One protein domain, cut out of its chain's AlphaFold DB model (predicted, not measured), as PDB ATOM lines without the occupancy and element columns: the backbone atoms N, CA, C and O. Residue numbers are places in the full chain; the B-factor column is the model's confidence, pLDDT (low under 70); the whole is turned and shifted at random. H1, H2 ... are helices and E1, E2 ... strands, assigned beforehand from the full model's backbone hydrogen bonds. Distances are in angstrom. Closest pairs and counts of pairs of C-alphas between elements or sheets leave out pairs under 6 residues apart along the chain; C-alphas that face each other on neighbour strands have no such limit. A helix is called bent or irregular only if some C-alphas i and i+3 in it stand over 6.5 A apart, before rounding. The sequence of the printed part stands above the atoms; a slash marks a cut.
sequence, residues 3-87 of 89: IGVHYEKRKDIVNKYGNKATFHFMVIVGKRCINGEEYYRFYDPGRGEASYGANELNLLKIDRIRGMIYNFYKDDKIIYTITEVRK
ATOM      1  N   ILE A   3     -20.600 -13.391 -48.459       69.06
ATOM      2  CA  ILE A   3     -20.438 -14.668 -49.149       69.06
ATOM      3  C   ILE A   3     -21.537 -14.837 -50.195       69.06
ATOM      4  O   ILE A   3     -22.702 -14.560 -49.920       69.06
ATOM      5  N   GLY A   4     -21.149 -15.268 -51.394       65.62
ATOM      6  CA  GLY A   4     -22.079 -15.728 -52.420       65.62
ATOM      7  C   GLY A   4     -22.352 -17.214 -52.215       65.62
ATOM      8  O   GLY A   4     -21.421 -17.986 -51.956       65.62
ATOM      9  N   VAL A   5     -23.616 -17.614 -52.303       63.31
ATOM     10  CA  VAL A   5     -24.020 -19.011 -52.099       63.31
ATOM     11  C   VAL A   5     -24.790 -19.534 -53.300       63.31
ATOM     12  O   VAL A   5     -25.605 -18.831 -53.897       63.31
ATOM     13  N   HIS A   6     -24.548 -20.794 -53.647       66.75
ATOM     14  CA  HIS A   6     -25.383 -21.488 -54.620       66.75
ATOM     15  C   HIS A   6     -26.656 -21.991 -53.926       66.75
ATOM     16  O   HIS A   6     -26.574 -22.690 -52.918       66.75
ATOM     17  N   TYR A   7     -27.827 -21.622 -54.460       60.91
ATOM     18  CA  TYR A   7     -29.132 -22.088 -53.988       60.91
ATOM     19  C   TYR A   7     -29.742 -23.084 -54.980       60.91
ATOM     20  O   TYR A   7     -30.139 -22.709 -56.083       60.91
ATOM     21  N   GLU A   8     -29.838 -24.351 -54.582       55.41
ATOM     22  CA  GLU A   8     -30.177 -25.461 -55.487       55.41
ATOM     23  C   GLU A   8     -31.656 -25.522 -55.912       55.41
ATOM     24  O   GLU A   8     -31.983 -26.176 -56.899       55.41
ATOM     25  N   LYS A   9     -32.573 -24.835 -55.213       55.34
ATOM     26  CA  LYS A   9     -34.024 -24.964 -55.454       55.34
ATOM     27  C   LYS A   9     -34.623 -24.020 -56.499       55.34
ATOM     28  O   LYS A   9     -35.808 -24.153 -56.811       55.34
ATOM     29  N   ARG A  10     -33.864 -23.072 -57.060       54.28
ATOM     30  CA  ARG A  10     -34.399 -22.204 -58.124       54.28
ATOM     31  C   ARG A  10     -34.386 -22.937 -59.468       54.28
ATOM     32  O   ARG A  10     -33.322 -23.221 -60.008       54.28
ATOM     33  N   LYS A  11     -35.583 -23.212 -60.005       49.94
ATOM     34  CA  LYS A  11     -35.790 -23.772 -61.354       49.94
ATOM     35  C   LYS A  11     -35.505 -22.756 -62.467       49.94
ATOM     36  O   LYS A  11     -35.132 -23.152 -63.566       49.94
ATOM     37  N   ASP A  12     -35.605 -21.463 -62.162       50.84
ATOM     38  CA  ASP A  12     -35.439 -20.400 -63.148       50.84
ATOM     39  C   ASP A  12     -33.981 -19.941 -63.208       50.84
ATOM     40  O   ASP A  12     -33.494 -19.157 -62.389       50.84
ATOM     41  N   ILE A  13     -33.264 -20.455 -64.204       50.72
ATOM     42  CA  ILE A  13     -31.939 -19.969 -64.574       50.72
ATOM     43  C   ILE A  13     -32.142 -18.666 -65.357       50.72
ATOM     44  O   ILE A  13     -32.232 -18.673 -66.581       50.72
ATOM     45  N   VAL A  14     -32.218 -17.534 -64.653       51.38
ATOM     46  CA  VAL A  14     -32.383 -16.206 -65.286       51.38
ATOM     47  C   VAL A  14     -31.147 -15.821 -66.117       51.38
ATOM     48  O   VAL A  14     -31.221 -14.983 -67.009       51.38
ATOM     49  N   ASN A  15     -30.002 -16.471 -65.884       47.72
ATOM     50  CA  ASN A  15     -28.812 -16.307 -66.707       47.72
ATOM     51  C   ASN A  15     -28.069 -17.643 -66.859       47.72
ATOM     52  O   ASN A  15     -27.364 -18.076 -65.949       47.72
ATOM     53  N   LYS A  16     -28.219 -18.292 -68.021       48.19
ATOM     54  CA  LYS A  16     -27.555 -19.568 -68.365       48.19
ATOM     55  C   LYS A  16     -26.020 -19.463 -68.378       48.19
ATOM     56  O   LYS A  16     -25.350 -20.489 -68.315       48.19
ATOM     57  N   TYR A  17     -25.484 -18.241 -68.400       51.44
ATOM     58  CA  TYR A  17     -24.055 -17.923 -68.471       51.44
ATOM     59  C   TYR A  17     -23.551 -17.083 -67.280       51.44
ATOM     60  O   TYR A  17     -22.380 -16.718 -67.233       51.44
ATOM     61  N   GLY A  18     -24.420 -16.759 -66.317       52.59
ATOM     62  CA  GLY A  18     -24.075 -15.966 -65.139       52.59
ATOM     63  C   GLY A  18     -23.556 -16.847 -64.009       52.59
ATOM     64  O   GLY A  18     -24.038 -17.960 -63.805       52.59
ATOM     65  N   ASN A  19     -22.588 -16.349 -63.241       55.31
ATOM     66  CA  ASN A  19     -22.107 -17.058 -62.062       55.31
ATOM     67  C   ASN A  19     -23.276 -17.285 -61.082       55.31
ATOM     68  O   ASN A  19     -23.952 -16.340 -60.670       55.31
ATOM     69  N   LYS A  20     -23.550 -18.538 -60.709       54.78
ATOM     70  CA  LYS A  20     -24.693 -18.867 -59.840       54.78
ATOM     71  C   LYS A  20     -24.568 -18.274 -58.431       54.78
ATOM     72  O   LYS A  20     -25.583 -18.113 -57.761       54.78
ATOM     73  N   ALA A  21     -23.359 -17.893 -58.013       55.91
ATOM     74  CA  ALA A  21     -23.102 -17.196 -56.753       55.91
ATOM     75  C   ALA A  21     -23.701 -15.777 -56.703       55.91
ATOM     76  O   ALA A  21     -23.829 -15.200 -55.628       55.91
ATOM     77  N   THR A  22     -24.081 -15.203 -57.852       56.41
ATOM     78  CA  THR A  22     -24.537 -13.804 -57.949       56.41
ATOM     79  C   THR A  22     -25.993 -13.585 -57.515       56.41
ATOM     80  O   THR A  22     -26.441 -12.444 -57.487       56.41
ATOM     81  N   PHE A  23     -26.751 -14.642 -57.193       64.88
ATOM     82  CA  PHE A  23     -28.197 -14.542 -56.931       64.88
ATOM     83  C   PHE A  23     -28.585 -14.432 -55.461       64.88
ATOM     84  O   PHE A  23     -29.700 -14.000 -55.169       64.88
ATOM     85  N   HIS A  24     -27.710 -14.853 -54.551       75.31
ATOM     86  CA  HIS A  24     -27.973 -14.798 -53.122       75.31
ATOM     87  C   HIS A  24     -26.680 -14.541 -52.373       75.31
ATOM     88  O   HIS A  24     -25.666 -15.195 -52.632       75.31
ATOM     89  N   PHE A  25     -26.723 -13.601 -51.438       79.44
ATOM     90  CA  PHE A  25     -25.599 -13.330 -50.562       79.44
ATOM     91  C   PHE A  25     -26.022 -13.466 -49.107       79.44
ATOM     92  O   PHE A  25     -27.149 -13.158 -48.732       79.44
ATOM     93  N   MET A  26     -25.080 -13.908 -48.285       86.38
ATOM     94  CA  MET A  26     -25.216 -13.931 -46.835       86.38
ATOM     95  C   MET A  26     -24.061 -13.148 -46.218       86.38
ATOM     96  O   MET A  26     -23.007 -12.948 -46.832       86.38
ATOM     97  N   VAL A  27     -24.250 -12.707 -44.981       87.69
ATOM     98  CA  VAL A  27     -23.224 -11.993 -44.222       87.69
ATOM     99  C   VAL A  27     -22.757 -12.883 -43.091       87.69
ATOM    100  O   VAL A  27     -23.541 -13.240 -42.221       87.69
ATOM    101  N   ILE A  28     -21.471 -13.225 -43.060       89.69
ATOM    102  CA  ILE A  28     -20.889 -13.866 -41.880       89.69
ATOM    103  C   ILE A  28     -20.759 -12.821 -40.775       89.69
ATOM    104  O   ILE A  28     -20.067 -11.813 -40.957       89.69
ATOM    105  N   VAL A  29     -21.411 -13.095 -39.646       91.62
ATOM    106  CA  VAL A  29     -21.498 -12.208 -38.473       91.62
ATOM    107  C   VAL A  29     -20.707 -12.726 -37.274       91.62
ATOM    108  O   VAL A  29     -20.491 -11.993 -36.317       91.62
ATOM    109  N   GLY A  30     -20.252 -13.978 -37.307       91.38
ATOM    110  CA  GLY A  30     -19.453 -14.534 -36.223       91.38
ATOM    111  C   GLY A  30     -19.033 -15.974 -36.461       91.38
ATOM    112  O   GLY A  30     -19.267 -16.550 -37.525       91.38
ATOM    113  N   LYS A  31     -18.420 -16.563 -35.437       92.44
ATOM    114  CA  LYS A  31     -17.991 -17.961 -35.406       92.44
ATOM    115  C   LYS A  31     -18.524 -18.620 -34.139       92.44
ATOM    116  O   LYS A  31     -18.601 -17.973 -33.098       92.44
ATOM    117  N   ARG A  32     -18.890 -19.894 -34.230       92.31
ATOM    118  CA  ARG A  32     -19.371 -20.698 -33.104       92.31
ATOM    119  C   ARG A  32     -18.672 -22.052 -33.109       92.31
ATOM    120  O   ARG A  32     -18.411 -22.601 -34.176       92.31
ATOM    121  N   CYS A  33     -18.381 -22.576 -31.924       92.31
ATOM    122  CA  CYS A  33     -17.926 -23.949 -31.738       92.31
ATOM    123  C   CYS A  33     -19.027 -24.721 -31.007       92.31
ATOM    124  O   CYS A  33     -19.545 -24.238 -29.997       92.31
ATOM    125  N   ILE A  34     -19.424 -25.874 -31.537       90.81
ATOM    126  CA  ILE A  34     -20.441 -26.750 -30.947       90.81
ATOM    127  C   ILE A  34     -19.867 -28.160 -30.965       90.81
ATOM    128  O   ILE A  34     -19.576 -28.683 -32.035       90.81
ATOM    129  N   ASN A  35     -19.690 -28.771 -29.790       92.38
ATOM    130  CA  ASN A  35     -19.168 -30.137 -29.645       92.38
ATOM    131  C   ASN A  35     -17.842 -30.383 -30.396       92.38
ATOM    132  O   ASN A  35     -17.642 -31.440 -30.985       92.38
ATOM    133  N   GLY A  36     -16.947 -29.389 -30.409       89.81
ATOM    134  CA  GLY A  36     -15.660 -29.466 -31.111       89.81
ATOM    135  C   GLY A  36     -15.725 -29.187 -32.617       89.81
ATOM    136  O   GLY A  36     -14.681 -29.090 -33.256       89.81
ATOM    137  N   GLU A  37     -16.917 -29.004 -33.189       90.56
ATOM    138  CA  GLU A  37     -17.091 -28.617 -34.587       90.56
ATOM    139  C   GLU A  37     -17.216 -27.096 -34.740       90.56
ATOM    140  O   GLU A  37     -17.891 -26.418 -33.960       90.56
ATOM    141  N   GLU A  38     -16.576 -26.551 -35.776       92.62
ATOM    142  CA  GLU A  38     -16.557 -25.117 -36.052       92.62
ATOM    143  C   GLU A  38     -17.594 -24.719 -37.103       92.62
ATOM    144  O   GLU A  38     -17.735 -25.345 -38.158       92.62
ATOM    145  N   TYR A  39     -18.267 -23.605 -36.834       92.88
ATOM    146  CA  TYR A  39     -19.312 -23.051 -37.679       92.88
ATOM    147  C   TYR A  39     -19.118 -21.549 -37.863       92.88
ATOM    148  O   TYR A  39     -18.746 -20.840 -36.924       92.88
ATOM    149  N   TYR A  40     -19.457 -21.035 -39.041       92.56
ATOM    150  CA  TYR A  40     -19.730 -19.611 -39.203       92.56
ATOM    151  C   TYR A  40     -21.194 -19.322 -38.894       92.56
ATOM    152  O   TYR A  40     -22.084 -19.995 -39.404       92.56
ATOM    153  N   ARG A  41     -21.450 -18.283 -38.100       92.00
ATOM    154  CA  ARG A  41     -22.791 -17.716 -37.956       92.00
ATOM    155  C   ARG A  41     -23.029 -16.735 -39.092       92.00
ATOM    156  O   ARG A  41     -22.155 -15.904 -39.370       92.00
ATOM    157  N   PHE A  42     -24.201 -16.797 -39.712       90.38
ATOM    158  CA  PHE A  42     -24.556 -15.892 -40.800       90.38
ATOM    159  C   PHE A  42     -25.894 -15.188 -40.585       90.38
ATOM    160  O   PHE A  42     -26.772 -15.676 -39.877       90.38
ATOM    161  N   TYR A  43     -26.017 -14.031 -41.226       88.88
ATOM    162  CA  TYR A  43     -27.256 -13.305 -41.442       88.88
ATOM    163  C   TYR A  43     -27.664 -13.432 -42.913       88.88
ATOM    164  O   TYR A  43     -26.836 -13.234 -43.808       88.88
ATOM    165  N   ASP A  44     -28.927 -13.774 -43.150       87.62
ATOM    166  CA  ASP A  44     -29.520 -13.902 -44.483       87.62
ATOM    167  C   ASP A  44     -30.511 -12.748 -44.741       87.62
ATOM    168  O   ASP A  44     -31.644 -12.798 -44.251       87.62
ATOM    169  N   PRO A  45     -30.111 -11.709 -45.500       84.25
ATOM    170  CA  PRO A  45     -30.974 -10.569 -45.807       84.25
ATOM    171  C   PRO A  45     -32.087 -10.894 -46.811       84.25
ATOM    172  O   PRO A  45     -32.997 -10.090 -46.975       84.25
ATOM    173  N   GLY A  46     -32.038 -12.042 -47.498       80.56
ATOM    174  CA  GLY A  46     -33.068 -12.432 -48.464       80.56
ATOM    175  C   GLY A  46     -34.301 -13.076 -47.827       80.56
ATOM    176  O   GLY A  46     -35.195 -13.527 -48.546       80.56
ATOM    177  N   ARG A  47     -34.364 -13.162 -46.493       81.19
ATOM    178  CA  ARG A  47     -35.526 -13.687 -45.767       81.19
ATOM    179  C   ARG A  47     -36.597 -12.611 -45.610       81.19
ATOM    180  O   ARG A  47     -36.296 -11.484 -45.244       81.19
ATOM    181  N   GLY A  48     -37.856 -12.996 -45.836       78.25
ATOM    182  CA  GLY A  48     -39.009 -12.097 -45.695       78.25
ATOM    183  C   GLY A  48     -39.241 -11.596 -44.265       78.25
ATOM    184  O   GLY A  48     -39.797 -10.520 -44.086       78.25
ATOM    185  N   GLU A  49     -38.764 -12.334 -43.258       83.88
ATOM    186  CA  GLU A  49     -38.785 -11.921 -41.852       83.88
ATOM    187  C   GLU A  49     -37.368 -11.854 -41.274       83.88
ATOM    188  O   GLU A  49     -36.559 -12.774 -41.435       83.88
ATOM    189  N   ALA A  50     -37.081 -10.779 -40.535       83.56
ATOM    190  CA  ALA A  50     -35.773 -10.553 -39.920       83.56
ATOM    191  C   ALA A  50     -35.388 -11.651 -38.912       83.56
ATOM    192  O   ALA A  50     -34.218 -12.026 -38.819       83.56
ATOM    193  N   SER A  51     -36.375 -12.204 -38.200       86.75
ATOM    194  CA  SER A  51     -36.224 -13.316 -37.250       86.75
ATOM    195  C   SER A  51     -35.624 -14.566 -37.906       86.75
ATOM    196  O   SER A  51     -34.804 -15.257 -37.300       86.75
ATOM    197  N   TYR A  52     -35.974 -14.838 -39.165       84.50
ATOM    198  CA  TYR A  52     -35.420 -15.947 -39.940       84.50
ATOM    199  C   TYR A  52     -34.034 -15.624 -40.482       84.50
ATOM    200  O   TYR A  52     -33.160 -16.491 -40.489       84.50
ATOM    201  N   GLY A  53     -33.804 -14.375 -40.890       85.19
ATOM    202  CA  GLY A  53     -32.491 -13.918 -41.339       85.19
ATOM    203  C   GLY A  53     -31.431 -13.961 -40.235       85.19
ATOM    204  O   GLY A  53     -30.284 -14.309 -40.506       85.19
ATOM    205  N   ALA A  54     -31.807 -13.656 -38.989       88.69
ATOM    206  CA  ALA A  54     -30.907 -13.560 -37.833       88.69
ATOM    207  C   ALA A  54     -30.989 -14.748 -36.851       88.69
ATOM    208  O   ALA A  54     -30.436 -14.677 -35.747       88.69
ATOM    209  N   ASN A  55     -31.663 -15.836 -37.237       88.62
ATOM    210  CA  ASN A  55     -31.896 -16.988 -36.372       88.62
ATOM    211  C   ASN A  55     -30.577 -17.570 -35.822       88.62
ATOM    212  O   ASN A  55     -29.571 -17.663 -36.525       88.62
ATOM    213  N   GLU A  56     -30.559 -17.990 -34.558       87.25
ATOM    214  CA  GLU A  56     -29.364 -18.571 -33.926       87.25
ATOM    215  C   GLU A  56     -28.915 -19.901 -34.544       87.25
ATOM    216  O   GLU A  56     -27.753 -20.292 -34.398       87.25
ATOM    217  N   LEU A  57     -29.823 -20.577 -35.247       87.56
ATOM    218  CA  LEU A  57     -29.567 -21.806 -35.990       87.56
ATOM    219  C   LEU A  57     -28.973 -21.547 -37.384       87.56
ATOM    220  O   LEU A  57     -28.628 -22.503 -38.077       87.56
ATOM    221  N   ASN A  58     -28.801 -20.284 -37.795       88.31
ATOM    222  CA  ASN A  58     -28.134 -19.924 -39.047       88.31
ATOM    223  C   ASN A  58     -26.621 -20.143 -38.929       88.31
ATOM    224  O   ASN A  58     -25.837 -19.222 -38.671       88.31
ATOM    225  N   LEU A  59     -26.224 -21.399 -39.118       90.25
ATOM    226  CA  LEU A  59     -24.856 -21.882 -39.007       90.25
ATOM    227  C   LEU A  59     -24.398 -22.511 -40.326       90.25
ATOM    228  O   LEU A  59     -25.105 -23.313 -40.921       90.25
ATOM    229  N   LEU A  60     -23.195 -22.168 -40.772       89.12
ATOM    230  CA  LEU A  60     -22.502 -22.811 -41.886       89.12
ATOM    231  C   LEU A  60     -21.379 -23.672 -41.312       89.12
ATOM    232  O   LEU A  60     -20.464 -23.142 -40.679       89.12
ATOM    233  N   LYS A  61     -21.442 -24.986 -41.520       90.00
ATOM    234  CA  LYS A  61     -20.411 -25.933 -41.098       90.00
ATOM    235  C   LYS A  61     -19.138 -25.720 -41.902       90.00
ATOM    236  O   LYS A  61     -19.190 -25.584 -43.122       90.00
ATOM    237  N   ILE A  62     -18.003 -25.727 -41.210       90.50
ATOM    238  CA  ILE A  62     -16.673 -25.699 -41.817       90.50
ATOM    239  C   ILE A  62     -16.176 -27.147 -41.906       90.50
ATOM    240  O   ILE A  62     -15.674 -27.704 -40.932       90.50
ATOM    241  N   ASP A  63     -16.329 -27.776 -43.070       86.75
ATOM    242  CA  ASP A  63     -15.848 -29.135 -43.330       86.75
ATOM    243  C   ASP A  63     -14.455 -29.076 -43.960       86.75
ATOM    244  O   ASP A  63     -14.282 -28.881 -45.165       86.75
ATOM    245  N   ARG A  64     -13.438 -29.232 -43.111       85.06
ATOM    246  CA  ARG A  64     -12.029 -29.184 -43.520       85.06
ATOM    247  C   ARG A  64     -11.592 -30.424 -44.298       85.06
ATOM    248  O   ARG A  64     -10.650 -30.321 -45.071       85.06
ATOM    249  N   ILE A  65     -12.266 -31.561 -44.111       86.12
ATOM    250  CA  ILE A  65     -11.950 -32.810 -44.815       86.12
ATOM    251  C   ILE A  65     -12.363 -32.679 -46.281       86.12
ATOM    252  O   ILE A  65     -11.598 -33.031 -47.175       86.12
ATOM    253  N   ARG A  66     -13.555 -32.124 -46.535       81.19
ATOM    254  CA  ARG A  66     -14.054 -31.872 -47.897       81.19
ATOM    255  C   ARG A  66     -13.591 -30.542 -48.491       81.19
ATOM    256  O   ARG A  66     -13.795 -30.313 -49.677       81.19
ATOM    257  N   GLY A  67     -13.003 -29.658 -47.683       81.31
ATOM    258  CA  GLY A  67     -12.615 -28.312 -48.109       81.31
ATOM    259  C   GLY A  67     -13.815 -27.418 -48.435       81.31
ATOM    260  O   GLY A  67     -13.742 -26.603 -49.350       81.31
ATOM    261  N   MET A  68     -14.932 -27.581 -47.719       82.50
ATOM    262  CA  MET A  68     -16.200 -26.905 -48.005       82.50
ATOM    263  C   MET A  68     -16.733 -26.145 -46.793       82.50
ATOM    264  O   MET A  68     -16.536 -26.540 -45.644       82.50
ATOM    265  N   ILE A  69     -17.481 -25.074 -47.060       85.94
ATOM    266  CA  ILE A  69     -18.305 -24.401 -46.058       85.94
ATOM    267  C   ILE A  69     -19.748 -24.448 -46.545       85.94
ATOM    268  O   ILE A  69     -20.039 -23.981 -47.651       85.94
ATOM    269  N   TYR A  70     -20.644 -25.024 -45.746       82.50
ATOM    270  CA  TYR A  70     -22.011 -25.276 -46.195       82.50
ATOM    271  C   TYR A  70     -23.041 -25.287 -45.061       82.50
ATOM    272  O   TYR A  70     -22.695 -25.436 -43.894       82.50
ATOM    273  N   ASN A  71     -24.323 -25.157 -45.400       77.69
ATOM    274  CA  ASN A  71     -25.440 -25.340 -44.470       77.69
ATOM    275  C   ASN A  71     -26.474 -26.316 -45.056       77.69
ATOM    276  O   ASN A  71     -26.724 -26.288 -46.262       77.69
ATOM    277  N   PHE A  72     -27.086 -27.131 -44.194       64.31
ATOM    278  CA  PHE A  72     -28.273 -27.927 -44.500       64.31
ATOM    279  C   PHE A  72     -29.486 -27.269 -43.846       64.31
ATOM    280  O   PHE A  72     -29.530 -27.118 -42.626       64.31
ATOM    281  N   TYR A  73     -30.494 -26.899 -44.633       57.06
ATOM    282  CA  TYR A  73     -31.765 -26.491 -44.040       57.06
ATOM    283  C   TYR A  73     -32.484 -27.735 -43.494       57.06
ATOM    284  O   TYR A  73     -32.630 -28.725 -44.203       57.06
ATOM    285  N   LYS A  74     -32.905 -27.704 -42.224       44.47
ATOM    286  CA  LYS A  74     -33.400 -28.886 -41.490       44.47
ATOM    287  C   LYS A  74     -34.602 -29.579 -42.155       44.47
ATOM    288  O   LYS A  74     -34.743 -30.788 -42.011       44.47
ATOM    289  N   ASP A  75     -35.393 -28.837 -42.928       48.94
ATOM    290  CA  ASP A  75     -36.634 -29.335 -43.536       48.94
ATOM    291  C   ASP A  75     -36.553 -29.536 -45.051       48.94
ATOM    292  O   ASP A  75     -37.518 -29.954 -45.679       48.94
ATOM    293  N   ASP A  76     -35.405 -29.261 -45.667       48.16
ATOM    294  CA  ASP A  76     -35.294 -29.270 -47.114       48.16
ATOM    295  C   ASP A  76     -33.885 -29.656 -47.545       48.16
ATOM    296  O   ASP A  76     -32.907 -29.108 -47.052       48.16
ATOM    297  N   LYS A  77     -33.788 -30.561 -48.526       53.97
ATOM    298  CA  LYS A  77     -32.558 -31.044 -49.190       53.97
ATOM    299  C   LYS A  77     -31.759 -29.944 -49.923       53.97
ATOM    300  O   LYS A  77     -31.176 -30.202 -50.966       53.97
ATOM    301  N   ILE A  78     -31.800 -28.706 -49.447       56.56
ATOM    302  CA  ILE A  78     -31.125 -27.551 -50.013       56.56
ATOM    303  C   ILE A  78     -29.813 -27.383 -49.274       56.56
ATOM    304  O   ILE A  78     -29.789 -27.076 -48.077       56.56
ATOM    305  N   ILE A  79     -28.732 -27.534 -50.024       64.06
ATOM    306  CA  ILE A  79     -27.393 -27.253 -49.542       64.06
ATOM    307  C   ILE A  79     -27.039 -25.837 -49.979       64.06
ATOM    308  O   ILE A  79     -26.911 -25.555 -51.169       64.06
ATOM    309  N   TYR A  80     -26.855 -24.932 -49.019       67.19
ATOM    310  CA  TYR A  80     -26.152 -23.686 -49.311       67.19
ATOM    311  C   TYR A  80     -24.666 -23.981 -49.233       67.19
ATOM    312  O   TYR A  80     -24.142 -24.154 -48.137       67.19
ATOM    313  N   THR A  81     -23.994 -24.047 -50.378       72.38
ATOM    314  CA  THR A  81     -22.531 -24.136 -50.430       72.38
ATOM    315  C   THR A  81     -21.968 -22.756 -50.730       72.38
ATOM    316  O   THR A  81     -22.411 -22.103 -51.682       72.38
ATOM    317  N   ILE A  82     -20.998 -22.307 -49.931       74.19
ATOM    318  CA  ILE A  82     -20.249 -21.089 -50.245       74.19
ATOM    319  C   ILE A  82     -19.413 -21.352 -51.491       74.19
ATOM    320  O   ILE A  82     -18.554 -22.231 -51.490       74.19
ATOM    321  N   THR A  83     -19.647 -20.570 -52.538       69.00
ATOM    322  CA  THR A  83     -18.895 -20.654 -53.797       69.00
ATOM    323  C   THR A  83     -18.004 -19.437 -54.020       69.00
ATOM    324  O   THR A  83     -17.044 -19.520 -54.779       69.00
ATOM    325  N   GLU A  84     -18.274 -18.322 -53.334       69.62
ATOM    326  CA  GLU A  84     -17.486 -17.094 -53.430       69.62
ATOM    327  C   GLU A  84     -17.369 -16.377 -52.084       69.62
ATOM    328  O   GLU A  84     -18.349 -16.221 -51.353       69.62
ATOM    329  N   VAL A  85     -16.179 -15.846 -51.803       68.81
ATOM    330  CA  VAL A  85     -15.936 -14.923 -50.690       68.81
ATOM    331  C   VAL A  85     -15.551 -13.569 -51.269       68.81
ATOM    332  O   VAL A  85     -14.545 -13.454 -51.969       68.81
ATOM    333  N   ARG A  86     -16.330 -12.527 -50.968       66.62
ATOM    334  CA  ARG A  86     -16.038 -11.156 -51.407       66.62
ATOM    335  C   ARG A  86     -15.555 -10.328 -50.220       66.62
ATOM    336  O   ARG A  86     -16.185 -10.303 -49.158       66.62
ATOM    337  N   LYS A  87     -14.423  -9.640 -50.393       59.06
ATOM    338  CA  LYS A  87     -13.967  -8.635 -49.422       59.06
ATOM    339  C   LYS A  87     -14.961  -7.477 -49.436       59.06
ATOM    340  O   LYS A  87     -15.327  -7.007 -50.510       59.06
TER     341      LYS A  87
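This is residues 3 to 87 of the 89 residues of an uncharacterized protein of Bacteroidales bacterium (UniProt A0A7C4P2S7). The model is a small closed barrel of six strands, E1 to E6, with the short helix H1 packed on its outside and the short helix H2 at one side. The long axis runs from the tip of the E2 and E3 hairpin to the loop of residues 7 to 19, which reaches away from the barrel beyond H1. The printed part has 85 residues, with two named helices and six named strands in the order E1 H1 E2 E3 H2 E4 E5 E6; the ring is antiparallel throughout and the class is mostly strand. The whole is compact, with a radius of gyration of the C-alphas of 13.1 A and spans of 41 by 32 by 29 A.

E1 is residues 3 to 6, beginning at C-alpha 3 at (-20.438, -14.668, -49.149). H1 is residues 20 to 23, neither bent nor irregular, but only just: C-alphas 20 and 23 are 6.3 A apart. E2, residues 25 to 34, is 24.3 A long and bends by 67 degrees at residue 29. E3 is residues 37 to 43, 19.6 A long. H2 is residues 50 to 53, with C-alpha 50 at (-35.773, -10.553, -39.920). E4 is residues 59 to 63, 12.3 A, and E5 residues 68 to 72, 12.6 A. E6, residues 79 to 86, is 19.8 A long, bends by 51 degrees at residue 83 and ends at C-alpha 86 at (-16.038, -11.156, -51.407).

E1 has E2 on one side, with N 3 and O 26 at 2.9 A, and E6 on the other side, with N 4 and O 84 at 3.0 A, both within hydrogen-bond range. E2 pairs with E1 over residues 25 to 26 and with E3 over residues 27 to 34. E2 and E3 form a hairpin, with N 32 and O 39 at 2.9 A. E3 and E4 are antiparallel, with N 60 and O 40 at 2.8 A. E4, E5 and E6 make a meander, each strand the antiparallel neighbour of the one before, with N 61 and O 70 at 2.7 A and N 71 and O 80 at 2.9 A. E4 and E6 are only just apart, closest 8.3 A. H1 is on the barrel, outside it, at a height over the sheet of 5.6 A; its closest C-alpha pair with E1 is Gly 4 and Ala 21, 4.7 A. H2 is on the barrel too; its closest C-alpha pair with E3 is Tyr 43 and Gly 53, 5.3 A. Both helices are too short for an O i to N i+4 pair; the one O i to N i+3 pair is within range in H2 but not in H1.

The C-alphas farthest apart, those of Lys 16 and Asn 35, are 41.0 A apart. The printed part has no cut. The link from E1 to H1, 13 residues, is long. The mean pLDDT of the printed part is 74.6, and residues 3 to 23, 72 to 80 and 83 to 87 are under 70.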